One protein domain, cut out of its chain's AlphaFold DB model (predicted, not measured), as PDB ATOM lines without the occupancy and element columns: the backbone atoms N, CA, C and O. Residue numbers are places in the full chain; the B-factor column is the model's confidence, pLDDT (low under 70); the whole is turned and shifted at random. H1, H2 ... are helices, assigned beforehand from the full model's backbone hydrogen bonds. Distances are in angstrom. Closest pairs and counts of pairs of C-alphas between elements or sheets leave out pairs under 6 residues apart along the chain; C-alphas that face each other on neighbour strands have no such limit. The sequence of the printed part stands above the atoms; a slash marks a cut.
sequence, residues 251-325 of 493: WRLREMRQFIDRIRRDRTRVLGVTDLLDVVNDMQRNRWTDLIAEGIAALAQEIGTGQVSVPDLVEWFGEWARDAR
ATOM      1  N   TRP A 251     209.869 162.896 183.447       84.69
ATOM      2  CA  TRP A 251     209.667 162.879 181.996       84.69
ATOM      3  C   TRP A 251     210.815 162.255 181.183       84.69
ATOM      4  O   TRP A 251     210.607 161.694 180.107       84.69
ATOM      5  N   ARG A 252     212.056 162.363 181.670       81.50
ATOM      6  CA  ARG A 252     213.265 161.810 181.034       81.50
ATOM      7  C   ARG A 252     213.622 160.409 181.529       81.50
ATOM      8  O   ARG A 252     214.562 159.823 180.993       81.50
ATOM      9  N   LEU A 253     212.931 159.875 182.537       83.31
ATOM     10  CA  LEU A 253     213.197 158.523 183.019       83.31
ATOM     11  C   LEU A 253     212.813 157.491 181.969       83.31
ATOM     12  O   LEU A 253     211.848 157.659 181.225       83.31
ATOM     13  N   ARG A 254     213.564 156.390 181.936       87.19
ATOM     14  CA  ARG A 254     213.342 155.301 180.985       87.19
ATOM     15  C   ARG A 254     211.922 154.755 181.089       87.19
ATOM     16  O   ARG A 254     211.292 154.536 180.064       87.19
ATOM     17  N   GLU A 255     211.435 154.557 182.307       91.81
ATOM     18  CA  GLU A 255     210.111 154.010 182.589       91.81
ATOM     19  C   GLU A 255     209.017 154.949 182.061       91.81
ATOM     20  O   GLU A 255     208.158 154.506 181.307       91.81
ATOM     21  N   MET A 256     209.108 156.256 182.330       90.88
ATOM     22  CA  MET A 256     208.160 157.238 181.785       90.88
ATOM     23  C   MET A 256     208.211 157.288 180.254       90.88
ATOM     24  O   MET A 256     207.177 157.306 179.597       90.88
ATOM     25  N   ARG A 257     209.407 157.241 179.652       92.56
ATOM     26  CA  ARG A 257     209.549 157.194 178.188       92.56
ATOM     27  C   ARG A 257     208.905 155.941 177.602       92.56
ATOM     28  O   ARG A 257     208.180 156.052 176.626       92.56
ATOM     29  N   GLN A 258     209.101 154.781 178.226       93.25
ATOM     30  CA  GLN A 258     208.459 153.533 177.810       93.25
ATOM     31  C   GLN A 258     206.935 153.592 177.937       93.25
ATOM     32  O   GLN A 258     206.246 153.128 177.033       93.25
ATOM     33  N   PHE A 259     206.415 154.162 179.023       94.94
ATOM     34  CA  PHE A 259     204.981 154.373 179.216       94.94
ATOM     35  C   PHE A 259     204.399 155.268 178.112       94.94
ATOM     36  O   PHE A 259     203.489 154.852 177.393       94.94
ATOM     37  N   ILE A 260     205.002 156.442 177.895       94.19
ATOM     38  CA  ILE A 260     204.601 157.394 176.852       94.19
ATOM     39  C   ILE A 260     204.708 156.777 175.448       94.19
ATOM     40  O   ILE A 260     203.812 156.954 174.625       94.19
ATOM     41  N   ASP A 261     205.767 156.022 175.161       92.94
ATOM     42  CA  ASP A 261     205.944 155.358 173.866       92.94
ATOM     43  C   ASP A 261     204.896 154.259 173.638       92.94
ATOM     44  O   ASP A 261     204.456 154.068 172.504       92.94
ATOM     45  N   ARG A 262     204.460 153.552 174.693       93.31
ATOM     46  CA  ARG A 262     203.399 152.533 174.610       93.31
ATOM     47  C   ARG A 262     202.039 153.156 174.303       93.31
ATOM     48  O   ARG A 262     201.378 152.671 173.387       93.31
ATOM     49  N   ILE A 263     201.651 154.232 174.991       92.75
ATOM     50  CA  ILE A 263     200.373 154.914 174.713       92.75
ATOM     51  C   ILE A 263     200.389 155.623 173.350       92.75
ATOM     52  O   ILE A 263     199.375 155.676 172.668       92.75
ATOM     53  N   ARG A 264     201.558 156.092 172.888       91.25
ATOM     54  CA  ARG A 264     201.727 156.747 171.578       91.25
ATOM     55  C   ARG A 264     201.725 155.807 170.375       91.25
ATOM     56  O   ARG A 264     201.792 156.314 169.253       91.25
ATOM     57  N   ARG A 265     201.681 154.484 170.571       87.94
ATOM     58  CA  ARG A 265     201.642 153.516 169.457       87.94
ATOM     59  C   ARG A 265     200.458 153.763 168.528       87.94
ATOM     60  O   ARG A 265     200.612 153.612 167.322       87.94
ATOM     61  N   ASP A 266     199.333 154.196 169.088       82.50
ATOM     62  CA  ASP A 266     198.182 154.681 168.337       82.50
ATOM     63  C   ASP A 266     197.779 156.062 168.860       82.50
ATOM     64  O   ASP A 266     197.168 156.197 169.917       82.50
ATOM     65  N   ARG A 267     198.153 157.106 168.116       81.06
ATOM     66  CA  ARG A 267     197.911 158.503 168.507       81.06
ATOM     67  C   ARG A 267     196.452 158.934 168.379       81.06
ATOM     68  O   ARG A 267     196.118 160.008 168.865       81.06
ATOM     69  N   THR A 268     195.621 158.148 167.698       83.25
ATOM     70  CA  THR A 268     194.209 158.486 167.458       83.25
ATOM     71  C   THR A 268     193.282 157.950 168.539       83.25
ATOM     72  O   THR A 268     192.112 158.324 168.601       83.25
ATOM     73  N   ARG A 269     193.808 157.091 169.415       89.75
ATOM     74  CA  ARG A 269     193.041 156.445 170.468       89.75
ATOM     75  C   ARG A 269     192.732 157.419 171.608       89.75
ATOM     76  O   ARG A 269     193.533 158.292 171.949       89.75
ATOM     77  N   VAL A 270     191.577 157.208 172.223       91.50
ATOM     78  CA  VAL A 270     191.229 157.759 173.534       91.50
ATOM     79  C   VAL A 270     191.432 156.670 174.582       91.50
ATOM     80  O   VAL A 270     191.109 155.505 174.338       91.50
ATOM     81  N   LEU A 271     192.033 157.023 175.715       91.62
ATOM     82  CA  LEU A 271     192.366 156.086 176.788       91.62
ATOM     83  C   LEU A 271     191.728 156.558 178.092       91.62
ATOM     84  O   LEU A 271     191.727 157.753 178.391       91.62
ATOM     85  N   GLY A 272     191.186 155.616 178.857       92.56
ATOM     86  CA  GLY A 272     190.748 155.839 180.231       92.56
ATOM     87  C   GLY A 272     191.803 155.402 181.247       92.56
ATOM     88  O   GLY A 272     192.837 154.828 180.906       92.56
ATOM     89  N   VAL A 273     191.513 155.625 182.529       93.31
ATOM     90  CA  VAL A 273     192.393 155.254 183.655       93.31
ATOM     91  C   VAL A 273     192.763 153.766 183.631       93.31
ATOM     92  O   VAL A 273     193.923 153.417 183.834       93.31
ATOM     93  N   THR A 274     191.799 152.886 183.338       93.12
ATOM     94  CA  THR A 274     192.023 151.434 183.271       93.12
ATOM     95  C   THR A 274     193.029 151.063 182.183       93.12
ATOM     96  O   THR A 274     193.969 150.328 182.465       93.12
ATOM     97  N   ASP A 275     192.908 151.650 180.985       93.38
ATOM     98  CA  ASP A 275     193.853 151.410 179.889       93.38
ATOM     99  C   ASP A 275     195.287 151.805 180.281       93.38
ATOM    100  O   ASP A 275     196.252 151.121 179.943       93.38
ATOM    101  N   LEU A 276     195.445 152.922 181.001       94.12
ATOM    102  CA  LEU A 276     196.752 153.403 181.452       94.12
ATOM    103  C   LEU A 276     197.350 152.500 182.537       94.12
ATOM    104  O   LEU A 276     198.553 152.224 182.506       94.12
ATOM    105  N   LEU A 277     196.526 152.020 183.473       93.62
ATOM    106  CA  LEU A 277     196.954 151.068 184.498       93.62
ATOM    107  C   LEU A 277     197.410 149.748 183.876       93.62
ATOM    108  O   LEU A 277     198.435 149.219 184.302       93.62
ATOM    109  N   ASP A 278     196.724 149.251 182.846       94.31
ATOM    110  CA  ASP A 278     197.137 148.045 182.119       94.31
ATOM    111  C   ASP A 278     198.524 148.224 181.488       94.31
ATOM    112  O   ASP A 278     199.404 147.373 181.644       94.31
ATOM    113  N   VAL A 279     198.784 149.385 180.873       93.50
ATOM    114  CA  VAL A 279     200.105 149.703 180.304       93.50
ATOM    115  C   VAL A 279     201.205 149.677 181.370       93.50
ATOM    116  O   VAL A 279     202.295 149.169 181.084       93.50
ATOM    117  N   VAL A 280     200.944 150.217 182.567       93.56
ATOM    118  CA  VAL A 280     201.902 150.231 183.689       93.56
ATOM    119  C   VAL A 280     202.065 148.847 184.315       93.56
ATOM    120  O   VAL A 280     203.186 148.467 184.651       93.56
ATOM    121  N   ASN A 281     200.991 148.070 184.438       93.00
ATOM    122  CA  ASN A 281     201.032 146.702 184.959       93.00
ATOM    123  C   ASN A 281     201.859 145.768 184.060       93.00
ATOM    124  O   ASN A 281     202.547 144.884 184.569       93.00
ATOM    125  N   ASP A 282     201.882 146.026 182.750       92.94
ATOM    126  CA  ASP A 282     202.738 145.340 181.772       92.94
ATOM    127  C   ASP A 282     204.209 145.811 181.783       92.94
ATOM    128  O   ASP A 282     205.026 145.395 180.946       92.94
ATOM    129  N   MET A 283     204.573 146.766 182.639       91.56
ATOM    130  CA  MET A 283     205.952 147.223 182.811       91.56
ATOM    131  C   MET A 283     206.611 146.516 183.998       91.56
ATOM    132  O   MET A 283     205.966 146.029 184.921       91.56
ATOM    133  N   GLN A 284     207.946 146.469 183.998       88.31
ATOM    134  CA  GLN A 284     208.678 145.915 185.133       88.31
ATOM    135  C   GLN A 284     208.486 146.805 186.367       88.31
ATOM    136  O   GLN A 284     208.997 147.928 186.392       88.31
ATOM    137  N   ARG A 285     207.831 146.275 187.408       86.00
ATOM    138  CA  ARG A 285     207.618 146.991 188.671       86.00
ATOM    139  C   ARG A 285     208.923 147.465 189.301       86.00
ATOM    140  O   ARG A 285     209.850 146.685 189.525       86.00
ATOM    141  N   ASN A 286     208.975 148.757 189.589       81.94
ATOM    142  CA  ASN A 286     210.018 149.434 190.341       81.94
ATOM    143  C   ASN A 286     209.488 150.786 190.864       81.94
ATOM    144  O   ASN A 286     208.438 151.255 190.440       81.94
ATOM    145  N   ARG A 287     210.273 151.473 191.703       75.50
ATOM    146  CA  ARG A 287     209.907 152.786 192.278       75.50
ATOM    147  C   ARG A 287     209.411 153.835 191.270       75.50
ATOM    148  O   ARG A 287     208.671 154.734 191.642       75.50
ATOM    149  N   TRP A 288     209.860 153.782 190.014       83.81
ATOM    150  CA  TRP A 288     209.487 154.752 188.984       83.81
ATOM    151  C   TRP A 288     208.181 154.387 188.285       83.81
ATOM    152  O   TRP A 288     207.476 155.286 187.844       83.81
ATOM    153  N   THR A 289     207.832 153.101 188.198       87.69
ATOM    154  CA  THR A 289     206.499 152.693 187.730       87.69
ATOM    155  C   THR A 289     205.434 152.981 188.778       87.69
ATOM    156  O   THR A 289     204.333 153.372 188.410       87.69
ATOM    157  N   ASP A 290     205.780 152.872 190.065       83.69
ATOM    158  CA  ASP A 290     204.881 153.240 191.168       83.69
ATOM    159  C   ASP A 290     204.551 154.743 191.115       83.69
ATOM    160  O   ASP A 290     203.394 155.135 191.201       83.69
ATOM    161  N   LEU A 291     205.555 155.576 190.823       83.19
ATOM    162  CA  LEU A 291     205.377 157.006 190.552       83.19
ATOM    163  C   LEU A 291     204.443 157.286 189.369       83.19
ATOM    164  O   LEU A 291     203.599 158.171 189.447       83.19
ATOM    165  N   ILE A 292     204.569 156.549 188.264       90.19
ATOM    166  CA  ILE A 292     203.655 156.714 187.120       90.19
ATOM    167  C   ILE A 292     202.222 156.346 187.533       90.19
ATOM    168  O   ILE A 292     201.288 157.037 187.136       90.19
ATOM    169  N   ALA A 293     202.045 155.311 188.360       90.38
ATOM    170  CA  ALA A 293     200.737 154.932 188.888       90.38
ATOM    171  C   ALA A 293     200.127 156.017 189.796       90.38
ATOM    172  O   ALA A 293     198.927 156.265 189.703       90.38
ATOM    173  N   GLU A 294     200.932 156.711 190.607       87.88
ATOM    174  CA  GLU A 294     200.481 157.899 191.352       87.88
ATOM    175  C   GLU A 294     199.995 159.007 190.402       87.88
ATOM    176  O   GLU A 294     198.942 159.597 190.632       87.88
ATOM    177  N   GLY A 295     200.704 159.246 189.293       88.75
ATOM    178  CA  GLY A 295     200.263 160.188 188.259       88.75
ATOM    179  C   GLY A 295     198.948 159.779 187.598       88.75
ATOM    180  O   GLY A 295     198.070 160.613 187.409       88.75
ATOM    181  N   ILE A 296     198.756 158.487 187.322       93.19
ATOM    182  CA  ILE A 296     197.474 157.965 186.822       93.19
ATOM    183  C   ILE A 296     196.358 158.174 187.856       93.19
ATOM    184  O   ILE A 296     195.238 158.519 187.483       93.19
ATOM    185  N   ALA A 297     196.645 157.997 189.147       88.56
ATOM    186  CA  ALA A 297     195.674 158.243 190.209       88.56
ATOM    187  C   ALA A 297     195.295 159.730 190.313       88.56
ATOM    188  O   ALA A 297     194.119 160.033 190.501       88.56
ATOM    189  N   ALA A 298     196.255 160.645 190.147       88.56
ATOM    190  CA  ALA A 298     195.989 162.082 190.082       88.56
ATOM    191  C   ALA A 298     195.117 162.439 188.867       88.56
ATOM    192  O   ALA A 298     194.090 163.093 189.027       88.56
ATOM    193  N   LEU A 299     195.445 161.908 187.684       91.31
ATOM    194  CA  LEU A 299     194.623 162.067 186.482       91.31
ATOM    195  C   LEU A 299     193.192 161.552 186.707       91.31
ATOM    196  O   LEU A 299     192.230 162.201 186.306       91.31
ATOM    197  N   ALA A 300     193.033 160.408 187.380       91.25
ATOM    198  CA  ALA A 300     191.725 159.829 187.677       91.25
ATOM    199  C   ALA A 300     190.840 160.748 188.538       91.25
ATOM    200  O   ALA A 300     189.621 160.722 188.382       91.25
ATOM    201  N   GLN A 301     191.426 161.570 189.416       89.62
ATOM    202  CA  GLN A 301     190.671 162.572 190.179       89.62
ATOM    203  C   GLN A 301     190.144 163.704 189.287       89.62
ATOM    204  O   GLN A 301     189.089 164.260 189.578       89.62
ATOM    205  N   GLU A 302     190.847 164.029 188.200       89.00
ATOM    206  CA  GLU A 302     190.449 165.090 187.268       89.00
ATOM    207  C   GLU A 302     189.411 164.614 186.248       89.00
ATOM    208  O   GLU A 302     188.426 165.307 185.995       89.00
ATOM    209  N   ILE A 303     189.606 163.426 185.670       89.38
ATOM    210  CA  ILE A 303     188.767 162.937 184.562       89.38
ATOM    211  C   ILE A 303     187.668 161.969 185.008       89.38
ATOM    212  O   ILE A 303     186.769 161.654 184.225       89.38
ATOM    213  N   GLY A 304     187.729 161.459 186.243       87.50
ATOM    214  CA  GLY A 304     186.815 160.437 186.752       87.50
ATOM    215  C   GLY A 304     186.851 159.165 185.901       87.50
ATOM    216  O   GLY A 304     187.875 158.490 185.806       87.50
ATOM    217  N   THR A 305     185.722 158.833 185.264       85.44
ATOM    218  CA  THR A 305     185.599 157.706 184.315       85.44
ATOM    219  C   THR A 305     185.716 158.126 182.848       85.44
ATOM    220  O   THR A 305     185.423 157.328 181.957       85.44
ATOM    221  N   GLY A 306     186.069 159.386 182.582       87.62
ATOM    222  CA  GLY A 306     186.246 159.916 181.235       87.62
ATOM    223  C   GLY A 306     187.424 159.283 180.492       87.62
ATOM    224  O   GLY A 306     188.283 158.620 181.075       87.62
ATOM    225  N   GLN A 307     187.462 159.505 179.180       92.12
ATOM    226  CA  GLN A 307     188.581 159.122 178.322       92.12
ATOM    227  C   GLN A 307     189.219 160.373 177.727       92.12
ATOM    228  O   GLN A 307     188.526 161.337 177.407       92.12
ATOM    229  N   VAL A 308     190.536 160.337 177.561       91.69
ATOM    230  CA  VAL A 308     191.331 161.475 177.090       91.69
ATOM    231  C   VAL A 308     192.112 161.064 175.849       91.69
ATOM    232  O   VAL A 308     192.521 159.906 175.714       91.69
ATOM    233  N   SER A 309     192.304 161.999 174.921       92.88
ATOM    234  CA  SER A 309     193.106 161.752 173.727       92.88
ATOM    235  C   SER A 309     194.577 161.517 174.096       92.88
ATOM    236  O   SER A 309     195.102 162.081 175.057       92.88
ATOM    237  N   VAL A 310     195.280 160.679 173.331       91.75
ATOM    238  CA  VAL A 310     196.712 160.423 173.567       91.75
ATOM    239  C   VAL A 310     197.570 161.705 173.543       91.75
ATOM    240  O   VAL A 310     198.465 161.806 174.385       91.75
ATOM    241  N   PRO A 311     197.363 162.682 172.632       90.19
ATOM    242  CA  PRO A 311     198.063 163.966 172.686       90.19
ATOM    243  C   PRO A 311     197.889 164.707 174.016       90.19
ATOM    244  O   PRO A 311     198.897 165.084 174.616       90.19
ATOM    245  N   ASP A 312     196.654 164.830 174.504       89.00
ATOM    246  CA  ASP A 312     196.361 165.552 175.749       89.00
ATOM    247  C   ASP A 312     196.930 164.801 176.960       89.00
ATOM    248  O   ASP A 312     197.511 165.409 177.851       89.00
ATOM    249  N   LEU A 313     196.874 163.461 176.965       92.38
ATOM    250  CA  LEU A 313     197.510 162.639 178.004       92.38
ATOM    251  C   LEU A 313     199.019 162.871 178.073       92.38
ATOM    252  O   LEU A 313     199.597 162.969 179.152       92.38
ATOM    253  N   VAL A 314     199.686 162.942 176.923       90.56
ATOM    254  CA  VAL A 314     201.126 163.207 176.861       90.56
ATOM    255  C   VAL A 314     201.442 164.590 177.420       90.56
ATOM    256  O   VAL A 314     202.424 164.723 178.149       90.56
ATOM    257  N   GLU A 315     200.677 165.609 177.036       88.44
ATOM    258  CA  GLU A 315     200.857 166.969 177.542       88.44
ATOM    259  C   GLU A 315     200.651 167.011 179.055       88.44
ATOM    260  O   GLU A 315     201.567 167.414 179.775       88.44
ATOM    261  N   TRP A 316     199.545 166.438 179.528       92.88
ATOM    262  CA  TRP A 316     199.206 166.320 180.941       92.88
ATOM    263  C   TRP A 316     200.312 165.630 181.744       92.88
ATOM    264  O   TRP A 316     200.825 166.193 182.707       92.88
ATOM    265  N   PHE A 317     200.785 164.449 181.320       90.50
ATOM    266  CA  PHE A 317     201.897 163.771 181.999       90.50
ATOM    267  C   PHE A 317     203.204 164.568 181.905       90.50
ATOM    268  O   PHE A 317     204.073 164.412 182.763       90.50
ATOM    269  N   GLY A 318     203.376 165.399 180.876       86.38
ATOM    270  CA  GLY A 318     204.516 166.298 180.723       86.38
ATOM    271  C   GLY A 318     204.514 167.435 181.740       86.38
ATOM    272  O   GLY A 318     205.574 167.767 182.274       86.38
ATOM    273  N   GLU A 319     203.346 168.006 182.020       82.12
ATOM    274  CA  GLU A 319     203.129 169.020 183.054       82.12
ATOM    275  C   GLU A 319     203.201 168.404 184.447       82.12
ATOM    276  O   GLU A 319     204.079 168.763 185.230       82.12
ATOM    277  N   TRP A 320     202.414 167.359 184.698       85.75
ATOM    278  CA  TRP A 320     202.434 166.625 185.955       85.75
ATOM    279  C   TRP A 320     203.845 166.132 186.312       85.75
ATOM    280  O   TRP A 320     204.287 166.285 187.443       85.75
ATOM    281  N   ALA A 321     204.635 165.620 185.359       81.19
ATOM    282  CA  ALA A 321     206.010 165.182 185.629       81.19
ATOM    283  C   ALA A 321     206.986 166.323 185.981       81.19
ATOM    284  O   ALA A 321     208.080 166.047 186.500       81.19
ATOM    285  N   ARG A 322     206.656 167.583 185.663       72.50
ATOM    286  CA  ARG A 322     207.404 168.753 186.147       72.50
ATOM    287  C   ARG A 322     207.054 169.043 187.604       72.50
ATOM    288  O   ARG A 322     207.982 169.277 188.380       72.50
ATOM    289  N   ASP A 323     205.782 168.914 187.962       66.31
ATOM    290  CA  ASP A 323     205.245 169.314 189.267       66.31
ATOM    291  C   ASP A 323     205.366 168.215 190.335       66.31
ATOM    292  O   ASP A 323     205.724 168.489 191.478       66.31
ATOM    293  N   ALA A 324     205.223 166.942 189.954       62.19
ATOM    294  CA  ALA A 324     205.293 165.764 190.829       62.19
ATOM    295  C   ALA A 324     206.650 165.573 191.534       62.19
ATOM    296  O   ALA A 324     206.779 164.780 192.465       62.19
ATOM    297  N   ARG A 325     207.690 166.296 191.103       57.97
ATOM    298  CA  ARG A 325     208.985 166.354 191.801       57.97
ATOM    299  C   ARG A 325     208.947 167.174 193.093       57.97
ATOM    300  O   ARG A 325     209.933 167.147 193.824       57.97
TER     301      ARG A 325
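AT A GLANCE: This is residues 251 to 325 of the 493 residues of the protein "DNA helicase" of Oceanicola granulosus (strain ATCC BAA-861 / DSM 15982 / KCTC 12143 / HTCC2516) (UniProt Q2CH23). Four helices form two layers: a hairpin of H2 and H3, and over it H1 and H4, which spread as a narrow V from H1's end and H4's start. A short antiparallel pairing, residues 270 to 271 with 308 to 309, ties two links together. The printed part has 75 residues, of which 50 are in four named helices, in the order H1, H2, H3, H4 along the chain, with no named strand; the class is all helix, and the whole is compact, with a radius of gyration of the C-alphas of 11.1 A and spans of 27 by 24 by 19 A.

HOW THE PARTS SIT: H3, residues 287 to 303, and H2, residues 273 to 281, form a helical hairpin; they touch, closest C-alphas Val 273 and Ala 300, 6.1 A, at a shallow tilt of 4 degrees, opposite ways. H1, residues 254 to 263, touches H3 at residues 288 to 292 alone, closest C-alphas Glu 255 and Thr 289, 6.4 A, and touches H2, closest C-alphas Phe 259 and Val 280, 6.8 A, at a steep tilt of 47 degrees. H4, residues 310 to 323, is close to but not clearly touching H3, at a steep tilt of 65 degrees, closest C-alphas Gly 295 and Trp 320, 7.2 A. Every O i to N i+4 pair is within hydrogen-bond range in H1, H2 and H3; in H4, 9 of 10.

IN THESE COORDINATES: H3 is 24.7 A long, H4 20.0 A, H1 14.4 A, H2 12.2 A. C-alpha 254 begins H1 at (213.342, 155.301, 180.985); C-alpha 323 ends H4 at (205.245, 169.314, 189.267).

THE WHOLE: The printed part has no cut and no long link. Residues 323 to 325 have pLDDT under 70.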